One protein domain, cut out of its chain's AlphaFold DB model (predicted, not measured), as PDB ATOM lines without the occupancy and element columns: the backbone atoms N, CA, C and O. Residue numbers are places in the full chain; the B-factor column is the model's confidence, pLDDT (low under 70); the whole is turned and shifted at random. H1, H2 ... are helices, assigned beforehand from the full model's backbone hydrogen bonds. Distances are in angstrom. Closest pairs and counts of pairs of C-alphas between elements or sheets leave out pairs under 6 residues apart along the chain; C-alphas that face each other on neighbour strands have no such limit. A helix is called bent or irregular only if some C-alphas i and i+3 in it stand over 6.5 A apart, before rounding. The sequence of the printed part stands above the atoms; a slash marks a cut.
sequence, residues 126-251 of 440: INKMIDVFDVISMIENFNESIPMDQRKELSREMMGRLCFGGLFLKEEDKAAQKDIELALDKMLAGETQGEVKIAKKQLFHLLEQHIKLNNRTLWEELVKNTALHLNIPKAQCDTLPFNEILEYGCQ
ATOM      1  N   ILE A 126      43.054 -52.195 -22.950       63.94
ATOM      2  CA  ILE A 126      43.339 -51.363 -24.135       63.94
ATOM      3  C   ILE A 126      43.323 -52.158 -25.429       63.94
ATOM      4  O   ILE A 126      42.827 -51.649 -26.420       63.94
ATOM      5  N   ASN A 127      43.780 -53.412 -25.445       60.66
ATOM      6  CA  ASN A 127      43.742 -54.197 -26.683       60.66
ATOM      7  C   ASN A 127      42.301 -54.416 -27.178       60.66
ATOM      8  O   ASN A 127      42.100 -54.661 -28.360       60.66
ATOM      9  N   LYS A 128      41.301 -54.310 -26.287       63.19
ATOM     10  CA  LYS A 128      39.875 -54.371 -26.642       63.19
ATOM     11  C   LYS A 128      39.287 -53.018 -27.064       63.19
ATOM     12  O   LYS A 128      38.156 -52.978 -27.527       63.19
ATOM     13  N   MET A 129      40.014 -51.921 -26.865       68.69
ATOM     14  CA  MET A 129      39.551 -50.551 -27.115       68.69
ATOM     15  C   MET A 129      40.541 -49.727 -27.941       68.69
ATOM     16  O   MET A 129      40.382 -48.516 -28.042       68.69
ATOM     17  N   ILE A 130      41.568 -50.352 -28.518       68.50
ATOM     18  CA  ILE A 130      42.662 -49.641 -29.184       68.50
ATOM     19  C   ILE A 130      42.145 -48.760 -30.322       68.50
ATOM     20  O   ILE A 130      42.548 -47.611 -30.437       68.50
ATOM     21  N   ASP A 131      41.146 -49.245 -31.057       72.19
ATOM     22  CA  ASP A 131      40.474 -48.484 -32.109       72.19
ATOM     23  C   ASP A 131      39.724 -47.261 -31.569       72.19
ATOM     24  O   ASP A 131      39.743 -46.195 -32.182       72.19
ATOM     25  N   VAL A 132      39.108 -47.383 -30.391       75.06
ATOM     26  CA  VAL A 132      38.423 -46.275 -29.710       75.06
ATOM     27  C   VAL A 132      39.443 -45.241 -29.240       75.06
ATOM     28  O   VAL A 132      39.217 -44.046 -29.409       75.06
ATOM     29  N   PHE A 133      40.582 -45.684 -28.699       70.56
ATOM     30  CA  PHE A 133      41.673 -44.805 -28.267       70.56
ATOM     31  C   PHE A 133      42.320 -44.057 -29.421       70.56
ATOM     32  O   PHE A 133      42.524 -42.847 -29.316       70.56
ATOM     33  N   ASP A 134      42.586 -44.745 -30.528       72.19
ATOM     34  CA  ASP A 134      43.111 -44.121 -31.737       72.19
ATOM     35  C   ASP A 134      42.143 -43.038 -32.230       72.19
ATOM     36  O   ASP A 134      42.565 -41.927 -32.551       72.19
ATOM     37  N   VAL A 135      40.836 -43.315 -32.195       78.12
ATOM     38  CA  VAL A 135      39.794 -42.351 -32.568       78.12
ATOM     39  C   VAL A 135      39.730 -41.170 -31.601       78.12
ATOM     40  O   VAL A 135      39.723 -40.028 -32.052       78.12
ATOM     41  N   ILE A 136      39.738 -41.399 -30.286       76.62
ATOM     42  CA  ILE A 136      39.798 -40.330 -29.274       76.62
ATOM     43  C   ILE A 136      41.020 -39.444 -29.511       76.62
ATOM     44  O   ILE A 136      40.900 -38.223 -29.559       76.62
ATOM     45  N   SER A 137      42.183 -40.053 -29.738       70.44
ATOM     46  CA  SER A 137      43.427 -39.340 -30.010       70.44
ATOM     47  C   SER A 137      43.344 -38.518 -31.301       70.44
ATOM     48  O   SER A 137      43.796 -37.371 -31.331       70.44
ATOM     49  N   MET A 138      42.714 -39.045 -32.354       76.81
ATOM     50  CA  MET A 138      42.430 -38.293 -33.582       76.81
ATOM     51  C   MET A 138      41.490 -37.103 -33.326       76.81
ATOM     52  O   MET A 138      41.755 -36.014 -33.833       76.81
ATOM     53  N   ILE A 139      40.440 -37.268 -32.509       80.94
ATOM     54  CA  ILE A 139      39.513 -36.184 -32.128       80.94
ATOM     55  C   ILE A 139      40.261 -35.090 -31.364       80.94
ATOM     56  O   ILE A 139      40.157 -33.912 -31.705       80.94
ATOM     57  N   GLU A 140      41.027 -35.446 -30.332       74.25
ATOM     58  CA  GLU A 140      41.758 -34.479 -29.509       74.25
ATOM     59  C   GLU A 140      42.722 -33.644 -30.349       74.25
ATOM     60  O   GLU A 140      42.690 -32.413 -30.283       74.25
ATOM     61  N   ASN A 141      43.505 -34.310 -31.199       69.56
ATOM     62  CA  ASN A 141      44.578 -33.693 -31.973       69.56
ATOM     63  C   ASN A 141      44.125 -33.100 -33.314       69.56
ATOM     64  O   ASN A 141      44.931 -32.485 -34.011       69.56
ATOM     65  N   PHE A 142      42.849 -33.250 -33.680       75.62
ATOM     66  CA  PHE A 142      42.304 -32.597 -34.862       75.62
ATOM     67  C   PHE A 142      42.538 -31.082 -34.796       75.62
ATOM     68  O   PHE A 142      42.135 -30.426 -33.828       75.62
ATOM     69  N   ASN A 143      43.163 -30.544 -35.843       68.56
ATOM     70  CA  ASN A 143      43.441 -29.126 -36.011       68.56
ATOM     71  C   ASN A 143      42.692 -28.595 -37.243       68.56
ATOM     72  O   ASN A 143      42.713 -29.203 -38.314       68.56
ATOM     73  N   GLU A 144      42.075 -27.426 -37.102       69.81
ATOM     74  CA  GLU A 144      41.391 -26.693 -38.170       69.81
ATOM     75  C   GLU A 144      42.308 -26.340 -39.347       69.81
ATOM     76  O   GLU A 144      41.836 -26.120 -40.455       69.81
ATOM     77  N   SER A 145      43.628 -26.337 -39.172       69.00
ATOM     78  CA  SER A 145      44.555 -26.108 -40.284       69.00
ATOM     79  C   SER A 145      44.727 -27.314 -41.221       69.00
ATOM     80  O   SER A 145      45.472 -27.214 -42.195       69.00
ATOM     81  N   ILE A 146      44.106 -28.468 -40.936       68.38
ATOM     82  CA  ILE A 146      44.231 -29.675 -41.771       68.38
ATOM     83  C   ILE A 146      43.491 -29.468 -43.112       68.38
ATOM     84  O   ILE A 146      42.311 -29.101 -43.092       68.38
ATOM     85  N   PRO A 147      44.129 -29.731 -44.273       73.81
ATOM     86  CA  PRO A 147      43.501 -29.647 -45.596       73.81
ATOM     87  C   PRO A 147      42.251 -30.531 -45.765       73.81
ATOM     88  O   PRO A 147      42.182 -31.638 -45.232       73.81
ATOM     89  N   MET A 148      41.260 -30.069 -46.536       73.38
ATOM     90  CA  MET A 148      39.953 -30.739 -46.686       73.38
ATOM     91  C   MET A 148      40.018 -32.165 -47.255       73.38
ATOM     92  O   MET A 148      39.202 -33.015 -46.902       73.38
ATOM     93  N   ASP A 149      40.971 -32.443 -48.137       74.19
ATOM     94  CA  ASP A 149      41.265 -33.778 -48.663       74.19
ATOM     95  C   ASP A 149      41.745 -34.729 -47.555       74.19
ATOM     96  O   ASP A 149      41.225 -35.842 -47.439       74.19
ATOM     97  N   GLN A 150      42.627 -34.255 -46.669       72.94
ATOM     98  CA  GLN A 150      43.091 -35.009 -45.499       72.94
ATOM     99  C   GLN A 150      41.986 -35.192 -44.451       72.94
ATOM    100  O   GLN A 150      41.896 -36.249 -43.832       72.94
ATOM    101  N   ARG A 151      41.082 -34.215 -44.288       79.12
ATOM    102  CA  ARG A 151      39.914 -34.343 -43.392       79.12
ATOM    103  C   ARG A 151      38.985 -35.489 -43.804       79.12
ATOM    104  O   ARG A 151      38.487 -36.214 -42.947       79.12
ATOM    105  N   LYS A 152      38.775 -35.693 -45.110       77.06
ATOM    106  CA  LYS A 152      37.962 -36.812 -45.634       77.06
ATOM    107  C   LYS A 152      38.619 -38.173 -45.421       77.06
ATOM    108  O   LYS A 152      37.923 -39.176 -45.268       77.06
ATOM    109  N   GLU A 153      39.945 -38.229 -45.480       78.56
ATOM    110  CA  GLU A 153      40.701 -39.439 -45.159       78.56
ATOM    111  C   GLU A 153      40.635 -39.739 -43.659       78.56
ATOM    112  O   GLU A 153      40.293 -40.859 -43.290       78.56
ATOM    113  N   LEU A 154      40.808 -38.715 -42.816       80.88
ATOM    114  CA  LEU A 154      40.666 -38.816 -41.365       80.88
ATOM    115  C   LEU A 154      39.273 -39.322 -40.961       80.88
ATOM    116  O   LEU A 154      39.172 -40.246 -40.162       80.88
ATOM    117  N   SER A 155      38.206 -38.783 -41.564       82.44
ATOM    118  CA  SER A 155      36.830 -39.256 -41.338       82.44
ATOM    119  C   SER A 155      36.683 -40.754 -41.606       82.44
ATOM    120  O   SER A 155      36.191 -41.509 -40.766       82.44
ATOM    121  N   ARG A 156      37.167 -41.205 -42.774       81.38
ATOM    122  CA  ARG A 156      37.114 -42.615 -43.171       81.38
ATOM    123  C   ARG A 156      37.931 -43.501 -42.245       81.38
ATOM    124  O   ARG A 156      37.477 -44.595 -41.928       81.38
ATOM    125  N   GLU A 157      39.107 -43.053 -41.815       83.81
ATOM    126  CA  GLU A 157      39.928 -43.810 -40.871       83.81
ATOM    127  C   GLU A 157      39.226 -43.944 -39.514       83.81
ATOM    128  O   GLU A 157      39.136 -45.049 -38.977       83.81
ATOM    129  N   MET A 158      38.664 -42.853 -38.989       84.81
ATOM    130  CA  MET A 158      37.966 -42.854 -37.703       84.81
ATOM    131  C   MET A 158      36.733 -43.759 -37.727       84.81
ATOM    132  O   MET A 158      36.589 -44.630 -36.870       84.81
ATOM    133  N   MET A 159      35.873 -43.614 -38.739       83.25
ATOM    134  CA  MET A 159      34.700 -44.480 -38.900       83.25
ATOM    135  C   MET A 159      35.090 -45.932 -39.170       83.25
ATOM    136  O   MET A 159      34.463 -46.846 -38.635       83.25
ATOM    137  N   GLY A 160      36.161 -46.146 -39.939       79.44
ATOM    138  CA  GLY A 160      36.734 -47.462 -40.185       79.44
ATOM    139  C   GLY A 160      37.088 -48.177 -38.881       79.44
ATOM    140  O   GLY A 160      36.675 -49.312 -38.661       79.44
ATOM    141  N   ARG A 161      37.777 -47.483 -37.975       79.88
ATOM    142  CA  ARG A 161      38.172 -48.010 -36.662       79.88
ATOM    143  C   ARG A 161      36.979 -48.268 -35.746       79.88
ATOM    144  O   ARG A 161      36.897 -49.335 -35.142       79.88
ATOM    145  N   LEU A 162      36.016 -47.346 -35.687       76.94
ATOM    146  CA  LEU A 162      34.829 -47.512 -34.840       76.94
ATOM    147  C   LEU A 162      33.894 -48.646 -35.311       76.94
ATOM    148  O   LEU A 162      33.234 -49.257 -34.469       76.94
ATOM    149  N   CYS A 163      33.836 -48.934 -36.618       70.38
ATOM    150  CA  CYS A 163      32.900 -49.912 -37.195       70.38
ATOM    151  C   CYS A 163      33.519 -51.285 -37.500       70.38
ATOM    152  O   CYS A 163      32.866 -52.305 -37.299       70.38
ATOM    153  N   PHE A 164      34.763 -51.352 -37.986       57.34
ATOM    154  CA  PHE A 164      35.374 -52.618 -38.424       57.34
ATOM    155  C   PHE A 164      36.185 -53.330 -37.332       57.34
ATOM    156  O   PHE A 164      36.556 -54.487 -37.514       57.34
ATOM    157  N   GLY A 165      36.400 -52.694 -36.174       54.28
ATOM    158  CA  GLY A 165      37.031 -53.325 -35.007       54.28
ATOM    159  C   GLY A 165      36.149 -54.354 -34.279       54.28
ATOM    160  O   GLY A 165      36.603 -54.989 -33.329       54.28
ATOM    161  N   GLY A 166      34.875 -54.517 -34.672       52.41
ATOM    162  CA  GLY A 166      33.933 -55.522 -34.145       52.41
ATOM    163  C   GLY A 166      33.545 -55.390 -32.661       52.41
ATOM    164  O   GLY A 166      32.684 -56.126 -32.184       52.41
ATOM    165  N   LEU A 167      34.172 -54.471 -31.924       54.31
ATOM    166  CA  LEU A 167      34.051 -54.333 -30.469       54.31
ATOM    167  C   LEU A 167      33.293 -53.081 -30.026       54.31
ATOM    168  O   LEU A 167      32.857 -53.036 -28.875       54.31
ATOM    169  N   PHE A 168      33.148 -52.085 -30.907       66.31
ATOM    170  CA  PHE A 168      32.565 -50.794 -30.554       66.31
ATOM    171  C   PHE A 168      31.171 -50.599 -31.151       66.31
ATOM    172  O   PHE A 168      30.210 -50.792 -30.422       66.31
ATOM    173  N   LEU A 169      31.047 -50.300 -32.451       69.38
ATOM    174  CA  LEU A 169      29.748 -50.219 -33.136       69.38
ATOM    175  C   LEU A 169      29.466 -51.530 -33.873       69.38
ATOM    176  O   LEU A 169      30.235 -51.923 -34.751       69.38
ATOM    177  N   LYS A 170      28.356 -52.201 -33.554       68.75
ATOM    178  CA  LYS A 170      27.875 -53.363 -34.319       68.75
ATOM    179  C   LYS A 170      27.105 -52.898 -35.553       68.75
ATOM    180  O   LYS A 170      26.591 -51.784 -35.587       68.75
ATOM    181  N   GLU A 171      26.937 -53.771 -36.550       64.88
ATOM    182  CA  GLU A 171      26.090 -53.490 -37.732       64.88
ATOM    183  C   GLU A 171      24.639 -53.114 -37.369       64.88
ATOM    184  O   GLU A 171      23.927 -52.470 -38.141       64.88
ATOM    185  N   GLU A 172      24.206 -53.523 -36.178       69.69
ATOM    186  CA  GLU A 172      22.888 -53.279 -35.597       69.69
ATOM    187  C   GLU A 172      22.744 -51.841 -35.056       69.69
ATOM    188  O   GLU A 172      21.639 -51.300 -35.013       69.69
ATOM    189  N   ASP A 173      23.858 -51.181 -34.715       75.56
ATOM    190  CA  ASP A 173      23.916 -49.867 -34.058       75.56
ATOM    191  C   ASP A 173      23.771 -48.691 -35.047       75.56
ATOM    192  O   ASP A 173      24.396 -47.638 -34.900       75.56
ATOM    193  N   LYS A 174      22.919 -48.838 -36.071       78.56
ATOM    194  CA  LYS A 174      22.786 -47.875 -37.188       78.56
ATOM    195  C   LYS A 174      22.449 -46.450 -36.746       78.56
ATOM    196  O   LYS A 174      22.855 -45.492 -37.398       78.56
ATOM    197  N   ALA A 175      21.694 -46.297 -35.657       81.06
ATOM    198  CA  ALA A 175      21.358 -44.985 -35.107       81.06
ATOM    199  C   ALA A 175      22.587 -44.300 -34.486       81.06
ATOM    200  O   ALA A 175      22.882 -43.158 -34.825       81.06
ATOM    201  N   ALA A 176      23.349 -45.022 -33.658       79.12
ATOM    202  CA  ALA A 176      24.561 -44.500 -33.032       79.12
ATOM    203  C   ALA A 176      25.658 -44.207 -34.066       79.12
ATOM    204  O   ALA A 176      26.322 -43.178 -33.977       79.12
ATOM    205  N   GLN A 177      25.805 -45.070 -35.079       81.50
ATOM    206  CA  GLN A 177      26.703 -44.832 -36.213       81.50
ATOM    207  C   GLN A 177      26.379 -43.505 -36.901       81.50
ATOM    208  O   GLN A 177      27.257 -42.662 -37.049       81.50
ATOM    209  N   LYS A 178      25.104 -43.277 -37.237       84.38
ATOM    210  CA  LYS A 178      24.658 -42.046 -37.896       84.38
ATOM    211  C   LYS A 178      24.888 -40.796 -37.041       84.38
ATOM    212  O   LYS A 178      25.266 -39.755 -37.573       84.38
ATOM    213  N   ASP A 179      24.668 -40.882 -35.731       83.12
ATOM    214  CA  ASP A 179      24.892 -39.755 -34.820       83.12
ATOM    215  C   ASP A 179      26.384 -39.417 -34.680       83.12
ATOM    216  O   ASP A 179      26.750 -38.237 -34.648       83.12
ATOM    217  N   ILE A 180      27.252 -40.436 -34.648       84.06
ATOM    218  CA  ILE A 180      28.712 -40.269 -34.638       84.06
ATOM    219  C   ILE A 180      29.194 -39.680 -35.966       84.06
ATOM    220  O   ILE A 180      29.938 -38.702 -35.946       84.06
ATOM    221  N   GLU A 181      28.739 -40.210 -37.105       83.94
ATOM    222  CA  GLU A 181      29.057 -39.678 -38.439       83.94
ATOM    223  C   GLU A 181      28.666 -38.203 -38.556       83.94
ATOM    224  O   GLU A 181      29.485 -37.371 -38.937       83.94
ATOM    225  N   LEU A 182      27.449 -37.842 -38.133       84.12
ATOM    226  CA  LEU A 182      26.981 -36.458 -38.176       84.12
ATOM    227  C   LEU A 182      27.833 -35.529 -37.299       84.12
ATOM    228  O   LEU A 182      28.080 -34.376 -37.660       84.12
ATOM    229  N   ALA A 183      28.259 -35.995 -36.125       84.50
ATOM    230  CA  ALA A 183      29.117 -35.218 -35.240       84.50
ATOM    231  C   ALA A 183      30.555 -35.097 -35.787       84.50
ATOM    232  O   ALA A 183      31.164 -34.033 -35.652       84.50
ATOM    233  N   LEU A 184      31.072 -36.133 -36.460       84.81
ATOM    234  CA  LEU A 184      32.349 -36.088 -37.180       84.81
ATOM    235  C   LEU A 184      32.286 -35.096 -38.334       84.81
ATOM    236  O   LEU A 184      33.149 -34.230 -38.429       84.81
ATOM    237  N   ASP A 185      31.244 -35.153 -39.156       83.00
ATOM    238  CA  ASP A 185      31.071 -34.234 -40.278       83.00
ATOM    239  C   ASP A 185      31.016 -32.781 -39.807       83.00
ATOM    240  O   ASP A 185      31.662 -31.923 -40.400       83.00
ATOM    241  N   LYS A 186      30.342 -32.498 -38.685       83.06
ATOM    242  CA  LYS A 186      30.361 -31.164 -38.061       83.06
ATOM    243  C   LYS A 186      31.758 -30.750 -37.600       83.06
ATOM    244  O   LYS A 186      32.150 -29.608 -37.816       83.06
ATOM    245  N   MET A 187      32.513 -31.658 -36.978       84.50
ATOM    246  CA  MET A 187      33.891 -31.385 -36.557       84.50
ATOM    247  C   MET A 187      34.788 -31.073 -37.760       84.50
ATOM    248  O   MET A 187      35.605 -30.160 -37.704       84.50
ATOM    249  N   LEU A 188      34.625 -31.822 -38.849       80.62
ATOM    250  CA  LEU A 188      35.444 -31.705 -40.050       80.62
ATOM    251  C   LEU A 188      35.016 -30.543 -40.951       80.62
ATOM    252  O   LEU A 188      35.855 -30.026 -41.688       80.62
ATOM    253  N   ALA A 189      33.747 -30.133 -40.900       77.12
ATOM    254  CA  ALA A 189      33.205 -28.987 -41.627       77.12
ATOM    255  C   ALA A 189      33.437 -27.652 -40.910       77.12
ATOM    256  O   ALA A 189      33.423 -26.624 -41.578       77.12
ATOM    257  N   GLY A 190      33.648 -27.660 -39.587       66.69
ATOM    258  CA  GLY A 190      33.818 -26.448 -38.788       66.69
ATOM    259  C   GLY A 190      34.878 -25.514 -39.372       66.69
ATOM    260  O   GLY A 190      36.058 -25.866 -39.461       66.69
ATOM    261  N   GLU A 191      34.440 -24.322 -39.780       56.16
ATOM    262  CA  GLU A 191      35.299 -23.250 -40.301       56.16
ATOM    263  C   GLU A 191      35.866 -22.383 -39.163       56.16
ATOM    264  O   GLU A 191      36.793 -21.603 -39.374       56.16
ATOM    265  N   THR A 192      35.323 -22.528 -37.943       55.50
ATOM    266  CA  THR A 192      35.705 -21.744 -36.763       55.50
ATOM    267  C   THR A 192      35.942 -22.605 -35.516       55.50
ATOM    268  O   THR A 192      35.267 -23.610 -35.272       55.50
ATOM    269  N   GLN A 193      36.851 -22.137 -34.656       55.59
ATOM    270  CA  GLN A 193      37.302 -22.822 -33.437       55.59
ATOM    271  C   GLN A 193      36.194 -23.180 -32.434       55.59
ATOM    272  O   GLN A 193      36.306 -24.149 -31.673       55.59
ATOM    273  N   GLY A 194      35.100 -22.415 -32.422       65.44
ATOM    274  CA  GLY A 194      33.957 -22.661 -31.542       65.44
ATOM    275  C   GLY A 194      33.171 -23.918 -31.923       65.44
ATOM    276  O   GLY A 194      32.847 -24.730 -31.055       65.44
ATOM    277  N   GLU A 195      32.910 -24.107 -33.215       73.38
ATOM    278  CA  GLU A 195      32.107 -25.218 -33.736       73.38
ATOM    279  C   GLU A 195      32.842 -26.551 -33.605       73.38
ATOM    280  O   GLU A 195      32.262 -27.544 -33.159       73.38
ATOM    281  N   VAL A 196      34.151 -26.549 -33.872       77.00
ATOM    282  CA  VAL A 196      35.009 -27.729 -33.713       77.00
ATOM    283  C   VAL A 196      35.040 -28.187 -32.257       77.00
ATOM    284  O   VAL A 196      34.862 -29.372 -31.974       77.00
ATOM    285  N   LYS A 197      35.192 -27.266 -31.298       79.12
ATOM    286  CA  LYS A 197      35.207 -27.612 -29.866       79.12
ATOM    287  C   LYS A 197      33.882 -28.220 -29.398       79.12
ATOM    288  O   LYS A 197      33.892 -29.135 -28.572       79.12
ATOM    289  N   ILE A 198      32.753 -27.723 -29.905       82.50
ATOM    290  CA  ILE A 198      31.423 -28.271 -29.606       82.50
ATOM    291  C   ILE A 198      31.284 -29.673 -30.206       82.50
ATOM    292  O   ILE A 198      30.888 -30.597 -29.496       82.50
ATOM    293  N   ALA A 199      31.676 -29.854 -31.468       82.94
ATOM    294  CA  ALA A 199      31.609 -31.144 -32.147       82.94
ATOM    295  C   ALA A 199      32.488 -32.208 -31.465       82.94
ATOM    296  O   ALA A 199      32.019 -33.318 -31.223       82.94
ATOM    297  N   LYS A 200      33.712 -31.857 -31.036       84.81
ATOM    298  CA  LYS A 200      34.580 -32.749 -30.241       84.81
ATOM    299  C   LYS A 200      33.903 -33.206 -28.947       84.81
ATOM    300  O   LYS A 200      33.900 -34.394 -28.635       84.81
ATOM    301  N   LYS A 201      33.288 -32.280 -28.201       84.06
ATOM    302  CA  LYS A 201      32.546 -32.618 -26.972       84.06
ATOM    303  C   LYS A 201      31.359 -33.535 -27.251       84.06
ATOM    304  O   LYS A 201      31.130 -34.469 -26.487       84.06
ATOM    305  N   GLN A 202      30.621 -33.276 -28.330       84.69
ATOM    306  CA  GLN A 202      29.504 -34.121 -28.741       84.69
ATOM    307  C   GLN A 202      29.981 -35.538 -29.085       84.69
ATOM    308  O   GLN A 202      29.378 -36.504 -28.625       84.69
ATOM    309  N   LEU A 203      31.085 -35.667 -29.826       84.81
ATOM    310  CA  LEU A 203      31.686 -36.961 -30.151       84.81
ATOM    311  C   LEU A 203      32.094 -37.729 -28.897       84.81
ATOM    312  O   LEU A 203      31.706 -38.882 -28.746       84.81
ATOM    313  N   PHE A 204      32.803 -37.092 -27.962       85.19
ATOM    314  CA  PHE A 204      33.173 -37.747 -26.705       85.19
ATOM    315  C   PHE A 204      31.960 -38.221 -25.912       85.19
ATOM    316  O   PHE A 204      31.975 -39.334 -25.396       85.19
ATOM    317  N   HIS A 205      30.896 -37.421 -25.864       86.75
ATOM    318  CA  HIS A 205      29.670 -37.810 -25.180       86.75
ATOM    319  C   HIS A 205      29.000 -39.033 -25.820       86.75
ATOM    320  O   HIS A 205      28.589 -39.950 -25.111       86.75
ATOM    321  N   LEU A 206      28.916 -39.074 -27.154       84.94
ATOM    322  CA  LEU A 206      28.345 -40.211 -27.882       84.94
ATOM    323  C   LEU A 206      29.171 -41.486 -27.669       84.94
ATOM    324  O   LEU A 206      28.604 -42.542 -27.393       84.94
ATOM    325  N   LEU A 207      30.503 -41.380 -27.730       84.00
ATOM    326  CA  LEU A 207      31.405 -42.504 -27.461       84.00
ATOM    327  C   LEU A 207      31.238 -43.021 -26.024       84.00
ATOM    328  O   LEU A 207      31.112 -44.227 -25.813       84.00
ATOM    329  N   GLU A 208      31.185 -42.123 -25.040       85.38
ATOM    330  CA  GLU A 208      30.982 -42.469 -23.630       85.38
ATOM    331  C   GLU A 208      29.654 -43.200 -23.404       85.38
ATOM    332  O   GLU A 208      29.622 -44.263 -22.777       85.38
ATOM    333  N   GLN A 209      28.550 -42.647 -23.920       84.75
ATOM    334  CA  GLN A 209      27.229 -43.268 -23.809       84.75
ATOM    335  C   GLN A 209      27.225 -44.669 -24.413       84.75
ATOM    336  O   GLN A 209      26.680 -45.599 -23.817       84.75
ATOM    337  N   HIS A 210      27.872 -44.834 -25.564       80.06
ATOM    338  CA  HIS A 210      27.921 -46.115 -26.245       80.06
ATOM    339  C   HIS A 210      28.692 -47.173 -25.441       80.06
ATOM    340  O   HIS A 210      28.195 -48.283 -25.261       80.06
ATOM    341  N   ILE A 211      29.847 -46.818 -24.861       78.81
ATOM    342  CA  ILE A 211      30.610 -47.723 -23.979       78.81
ATOM    343  C   ILE A 211      29.770 -48.137 -22.770       78.81
ATOM    344  O   ILE A 211      29.705 -49.322 -22.439       78.81
ATOM    345  N   LYS A 212      29.098 -47.171 -22.127       80.44
ATOM    346  CA  LYS A 212      28.244 -47.417 -20.954       80.44
ATOM    347  C   LYS A 212      27.113 -48.398 -21.256       80.44
ATOM    348  O   LYS A 212      26.821 -49.259 -20.426       80.44
ATOM    349  N   LEU A 213      26.479 -48.259 -22.419       80.38
ATOM    350  CA  LEU A 213      25.322 -49.061 -22.817       80.38
ATOM    351  C   LEU A 213      25.723 -50.461 -23.285       80.38
ATOM    352  O   LEU A 213      25.161 -51.450 -22.817       80.38
ATOM    353  N   ASN A 214      26.716 -50.551 -24.169       74.94
ATOM    354  CA  ASN A 214      27.044 -51.799 -24.856       74.94
ATOM    355  C   ASN A 214      28.101 -52.639 -24.139       74.94
ATOM    356  O   ASN A 214      28.221 -53.835 -24.410       74.94
ATOM    357  N   ASN A 215      28.855 -52.052 -23.204       76.88
ATOM    358  CA  ASN A 215      29.899 -52.764 -22.477       76.88
ATOM    359  C   ASN A 215      30.010 -52.307 -21.013       76.88
ATOM    360  O   ASN A 215      31.052 -51.850 -20.544       76.88
ATOM    361  N   ARG A 216      28.911 -52.452 -20.263       80.62
ATOM    362  CA  ARG A 216      28.810 -52.011 -18.863       80.62
ATOM    363  C   ARG A 216      29.921 -52.560 -17.960       80.62
ATOM    364  O   ARG A 216      30.476 -51.813 -17.165       80.62
ATOM    365  N   THR A 217      30.272 -53.839 -18.095       80.81
ATOM    366  CA  THR A 217      31.346 -54.455 -17.296       80.81
ATOM    367  C   THR A 217      32.698 -53.798 -17.565       80.81
ATOM    368  O   THR A 217      33.441 -53.517 -16.629       80.81
ATOM    369  N   LEU A 218      32.998 -53.513 -18.835       78.81
ATOM    370  CA  LEU A 218      34.201 -52.790 -19.232       78.81
ATOM    371  C   LEU A 218      34.199 -51.367 -18.671       78.81
ATOM    372  O   LEU A 218      35.194 -50.938 -18.097       78.81
ATOM    373  N   TRP A 219      33.080 -50.653 -18.790       82.94
ATOM    374  CA  TRP A 219      32.931 -49.309 -18.234       82.94
ATOM    375  C   TRP A 219      33.198 -49.270 -16.722       82.94
ATOM    376  O   TRP A 219      33.985 -48.454 -16.247       82.94
ATOM    377  N   GLU A 220      32.588 -50.183 -15.965       85.06
ATOM    378  CA  GLU A 220      32.779 -50.294 -14.516       85.06
ATOM    379  C   GLU A 220      34.242 -50.616 -14.151       85.06
ATOM    380  O   GLU A 220      34.771 -50.071 -13.179       85.06
ATOM    381  N   GLU A 221      34.920 -51.453 -14.945       82.81
ATOM    382  CA  GLU A 221      36.348 -51.748 -14.781       82.81
ATOM    383  C   GLU A 221      37.217 -50.499 -15.002       82.81
ATOM    384  O   GLU A 221      38.081 -50.197 -14.175       82.81
ATOM    385  N   LEU A 222      36.952 -49.730 -16.064       82.88
ATOM    386  CA  LEU A 222      37.674 -48.492 -16.369       82.88
ATOM    387  C   LEU A 222      37.502 -47.445 -15.273       82.88
ATOM    388  O   LEU A 222      38.487 -46.877 -14.805       82.88
ATOM    389  N   VAL A 223      36.269 -47.216 -14.823       87.12
ATOM    390  CA  VAL A 223      35.962 -46.272 -13.740       87.12
ATOM    391  C   VAL A 223      36.687 -46.670 -12.454       87.12
ATOM    392  O   VAL A 223      37.333 -45.839 -11.814       87.12
ATOM    393  N   LYS A 224      36.640 -47.958 -12.092       84.62
ATOM    394  CA  LYS A 224      37.320 -48.477 -10.901       84.62
ATOM    395  C   LYS A 224      38.834 -48.282 -10.980       84.62
ATOM    396  O   LYS A 224      39.440 -47.850 -10.001       84.62
ATOM    397  N   ASN A 225      39.440 -48.598 -12.122       81.69
ATOM    398  CA  ASN A 225      40.876 -48.423 -12.327       81.69
ATOM    399  C   ASN A 225      41.258 -46.940 -12.260       81.69
ATOM    400  O   ASN A 225      42.195 -46.583 -11.557       81.69
ATOM    401  N   THR A 226      40.493 -46.067 -12.912       84.06
ATOM    402  CA  THR A 226      40.705 -44.609 -12.895       84.06
ATOM    403  C   THR A 226      40.711 -44.069 -11.475       84.06
ATOM    404  O   THR A 226      41.643 -43.377 -11.075       84.06
ATOM    405  N   ALA A 227      39.711 -44.449 -10.679       84.12
ATOM    406  CA  ALA A 227      39.623 -44.030  -9.290       84.12
ATOM    407  C   ALA A 227      40.809 -44.521  -8.452       84.12
ATOM    408  O   ALA A 227      41.305 -43.779  -7.609       84.12
ATOM    409  N   LEU A 228      41.310 -45.733  -8.714       81.75
ATOM    410  CA  LEU A 228      42.528 -46.237  -8.080       81.75
ATOM    411  C   LEU A 228      43.753 -45.381  -8.446       81.75
ATOM    412  O   LEU A 228      44.506 -44.995  -7.558       81.75
ATOM    413  N   HIS A 229      43.939 -45.058  -9.731       75.75
ATOM    414  CA  HIS A 229      45.065 -44.240 -10.213       75.75
ATOM    415  C   HIS A 229      45.032 -42.806  -9.693       75.75
ATOM    416  O   HIS A 229      46.078 -42.247  -9.367       75.75
ATOM    417  N   LEU A 230      43.840 -42.230  -9.568       79.06
ATOM    418  CA  LEU A 230      43.644 -40.860  -9.101       79.06
ATOM    419  C   LEU A 230      43.432 -40.756  -7.581       79.06
ATOM    420  O   LEU A 230      43.246 -39.656  -7.067       79.06
ATOM    421  N   ASN A 231      43.482 -41.876  -6.848       80.00
ATOM    422  CA  ASN A 231      43.161 -41.958  -5.415       80.00
ATOM    423  C   ASN A 231      41.784 -41.364  -5.058       80.00
ATOM    424  O   ASN A 231      41.605 -40.754  -4.002       80.00
ATOM    425  N   ILE A 232      40.802 -41.546  -5.939       81.81
ATOM    426  CA  ILE A 232      39.440 -41.048  -5.755       81.81
ATOM    427  C   ILE A 232      38.622 -42.086  -4.968       81.81
ATOM    428  O   ILE A 232      38.611 -43.269  -5.326       81.81
ATOM    429  N   PRO A 233      37.921 -41.689  -3.889       81.69
ATOM    430  CA  PRO A 233      37.074 -42.596  -3.124       81.69
ATOM    431  C   PRO A 233      36.006 -43.263  -3.992       81.69
ATOM    432  O   PRO A 233      35.401 -42.621  -4.845       81.69
ATOM    433  N   LYS A 234      35.672 -44.528  -3.698       75.44
ATOM    434  CA  LYS A 234      34.670 -45.297  -4.463       75.44
ATOM    435  C   LYS A 234      33.313 -44.586  -4.595       75.44
ATOM    436  O   LYS A 234      32.643 -44.715  -5.610       75.44
ATOM    437  N   ALA A 235      32.918 -43.821  -3.577       75.38
ATOM    438  CA  ALA A 235      31.674 -43.049  -3.568       75.38
ATOM    439  C   ALA A 235      31.670 -41.846  -4.538       75.38
ATOM    440  O   ALA A 235      30.625 -41.245  -4.750       75.38
ATOM    441  N   GLN A 236      32.827 -41.488  -5.099       79.44
ATOM    442  CA  GLN A 236      33.029 -40.376  -6.035       79.44
ATOM    443  C   GLN A 236      33.438 -40.874  -7.434       79.44
ATOM    444  O   GLN A 236      33.763 -40.083  -8.312       79.44
ATOM    445  N   CYS A 237      33.414 -42.187  -7.672       79.56
ATOM    446  CA  CYS A 237      33.761 -42.771  -8.967       79.56
ATOM    447  C   CYS A 237      32.854 -42.283 -10.108       79.56
ATOM    448  O   CYS A 237      33.324 -42.092 -11.224       79.56
ATOM    449  N   ASP A 238      31.573 -42.048  -9.827       73.81
ATOM    450  CA  ASP A 238      30.585 -41.676 -10.846       73.81
ATOM    451  C   ASP A 238      30.747 -40.231 -11.351       73.81
ATOM    452  O   ASP A 238      30.124 -39.851 -12.341       73.81
ATOM    453  N   THR A 239      31.586 -39.418 -10.693       77.81
ATOM    454  CA  THR A 239      31.878 -38.032 -11.098       77.81
ATOM    455  C   THR A 239      33.124 -37.905 -11.972       77.81
ATOM    456  O   THR A 239      33.503 -36.790 -12.324       77.81
ATOM    457  N   LEU A 240      33.777 -39.023 -12.298       81.88
ATOM    458  CA  LEU A 240      34.986 -39.033 -13.112       81.88
ATOM    459  C   LEU A 240      34.701 -38.574 -14.557       81.88
ATOM    460  O   LEU A 240      33.833 -39.149 -15.219       81.88
ATOM    461  N   PRO A 241      35.432 -37.571 -15.071       83.06
ATOM    462  CA  PRO A 241      35.370 -37.168 -16.470       83.06
ATOM    463  C   PRO A 241      35.758 -38.304 -17.426       83.06
ATOM    464  O   PRO A 241      36.693 -39.062 -17.165       83.06
ATOM    465  N   PHE A 242      35.092 -38.394 -18.579       79.31
ATOM    466  CA  PHE A 242      35.352 -39.450 -19.566       79.31
ATOM    467  C   PHE A 242      36.810 -39.491 -20.050       79.31
ATOM    468  O   PHE A 242      37.376 -40.570 -20.190       79.31
ATOM    469  N   ASN A 243      37.444 -38.335 -20.252       74.19
ATOM    470  CA  ASN A 243      38.854 -38.245 -20.639       74.19
ATOM    471  C   ASN A 243      39.792 -38.825 -19.566       74.19
ATOM    472  O   ASN A 243      40.705 -39.569 -19.908       74.19
ATOM    473  N   GLU A 244      39.528 -38.575 -18.279       78.38
ATOM    474  CA  GLU A 244      40.296 -39.189 -17.188       78.38
ATOM    475  C   GLU A 244      40.069 -40.706 -17.139       78.38
ATOM    476  O   GLU A 244      41.005 -41.476 -16.921       78.38
ATOM    477  N   ILE A 245      38.838 -41.158 -17.406       80.25
ATOM    478  CA  ILE A 245      38.515 -42.588 -17.440       80.25
ATOM    479  C   ILE A 245      39.278 -43.314 -18.548       80.25
ATOM    480  O   ILE A 245      39.779 -44.425 -18.361       80.25
ATOM    481  N   LEU A 246      39.385 -42.674 -19.704       75.25
ATOM    482  CA  LEU A 246      40.133 -43.175 -20.847       75.25
ATOM    483  C   LEU A 246      41.640 -43.197 -20.564       75.25
ATOM    484  O   LEU A 246      42.293 -44.211 -20.811       75.25
ATOM    485  N   GLU A 247      42.179 -42.117 -20.000       72.94
ATOM    486  CA  GLU A 247      43.608 -41.981 -19.719       72.94
ATOM    487  C   GLU A 247      44.094 -42.944 -18.622       72.94
ATOM    488  O   GLU A 247      45.118 -43.619 -18.779       72.94
ATOM    489  N   TYR A 248      43.369 -43.034 -17.506       75.25
ATOM    490  CA  TYR A 248      43.817 -43.767 -16.319       75.25
ATOM    491  C   TYR A 248      43.150 -45.132 -16.164       75.25
ATOM    492  O   TYR A 248      43.788 -46.079 -15.700       75.25
ATOM    493  N   GLY A 249      41.898 -45.292 -16.597       75.31
ATOM    494  CA  GLY A 249      41.152 -46.549 -16.452       75.31
ATOM    495  C   GLY A 249      41.765 -47.710 -17.221       75.31
ATOM    496  O   GLY A 249      41.597 -48.882 -16.876       75.31
ATOM    497  N   CYS A 250      42.543 -47.366 -18.237       73.31
ATOM    498  CA  CYS A 250      43.249 -48.300 -19.078       73.31
ATOM    499  C   CYS A 250      44.668 -48.624 -18.634       73.31
ATOM    500  O   CYS A 250      45.307 -49.475 -19.254       73.31
ATOM    501  N   GLN A 251      45.174 -48.004 -17.576       75.88
ATOM    502  CA  GLN A 251      46.499 -48.304 -17.056       75.88
ATOM    503  C   GLN A 251      46.446 -49.546 -16.161       75.88
ATOM    504  O   GLN A 251      45.577 -49.677 -15.300       75.88
TER     505      GLN A 251
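This is residues 126 to 251 of the 440 residues of an uncharacterized protein of Fluoribacter dumoffii (UniProt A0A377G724). Four helices, H1 to H4, stand side by side as an up-and-down bundle, their centres making a four-cornered ring, and a smaller head of H5, H6 and H7 sits at one side of it, past the turn at the end of H4. In the head, H5 and H7 cross each other, short H6 lies at the far side from the bundle, and H7 comes near H1 and H4. The printed part has 126 residues with seven named helices, H1 to H7 in that order, and no named strand: the class is all helix. The whole is compact, with a radius of gyration of the C-alphas of 15.0 A and spans of 45 by 32 by 22 A.

H1, residues 130 to 141, and H2, residues 148 to 164, form a helical hairpin and touch at a shallow tilt of 27 degrees, opposite ways; their closest C-alphas, those of Asp 131 and Arg 161, are 5.1 A apart. H2 and H3, residues 174 to 189, form a second hairpin at 22 degrees, where H3 touches with residues 181 to 188 alone; the closest C-alphas, of Arg 151 and Leu 188, are 6.2 A apart. H3 and H4, residues 193 to 214, form a third at 19 degrees, with the C-alphas of Met 187 and Val 196 closest at 4.8 A. H4 and H1 only just touch, with 3 pairs of C-alphas within 8 A, the closest being Ile 139 and Lys 200 at 6.3 A. H1 and H3 are apart, as are H2 and H4. H5, residues 216 to 229, and H4 touch only at the corner, and only just, with 3 pairs; the C-alphas of Lys 212 and Trp 219 are closest at 5.7 A. H6, residues 234 to 239, touches H5, with the C-alphas of Ala 227 and Cys 237 closest at 6.0 A. H7, residues 242 to 249, touches H5 at 72 degrees, only just about perpendicular, with the C-alphas of Leu 222 and Gly 249 closest at 4.0 A. H7 is close to but not clearly touching H1 and H4. Every O i to N i+4 pair is within hydrogen-bond range in H1, H2, H3, H4, H5 and H7; in H6 0 of 2 are, against 2 of 3 O i to N i+3 pairs.

H1 begins at C-alpha 130, (42.662, -49.641, -29.184). H2 is 23.8 A long, H3 22.0 A, H4 31.9 A and H5 20.0 A. H6 is irregular, with C-alphas 235 and 238 7.5 A apart. H7 ends at C-alpha 249, (41.152, -46.549, -16.452).

The C-alphas farthest apart, of Asp 149 and Ala 235, are 47.0 A apart. The printed part has no cut and no long link. Its mean pLDDT is 76.6, and 24 residues are under 70, among them 164 to 172.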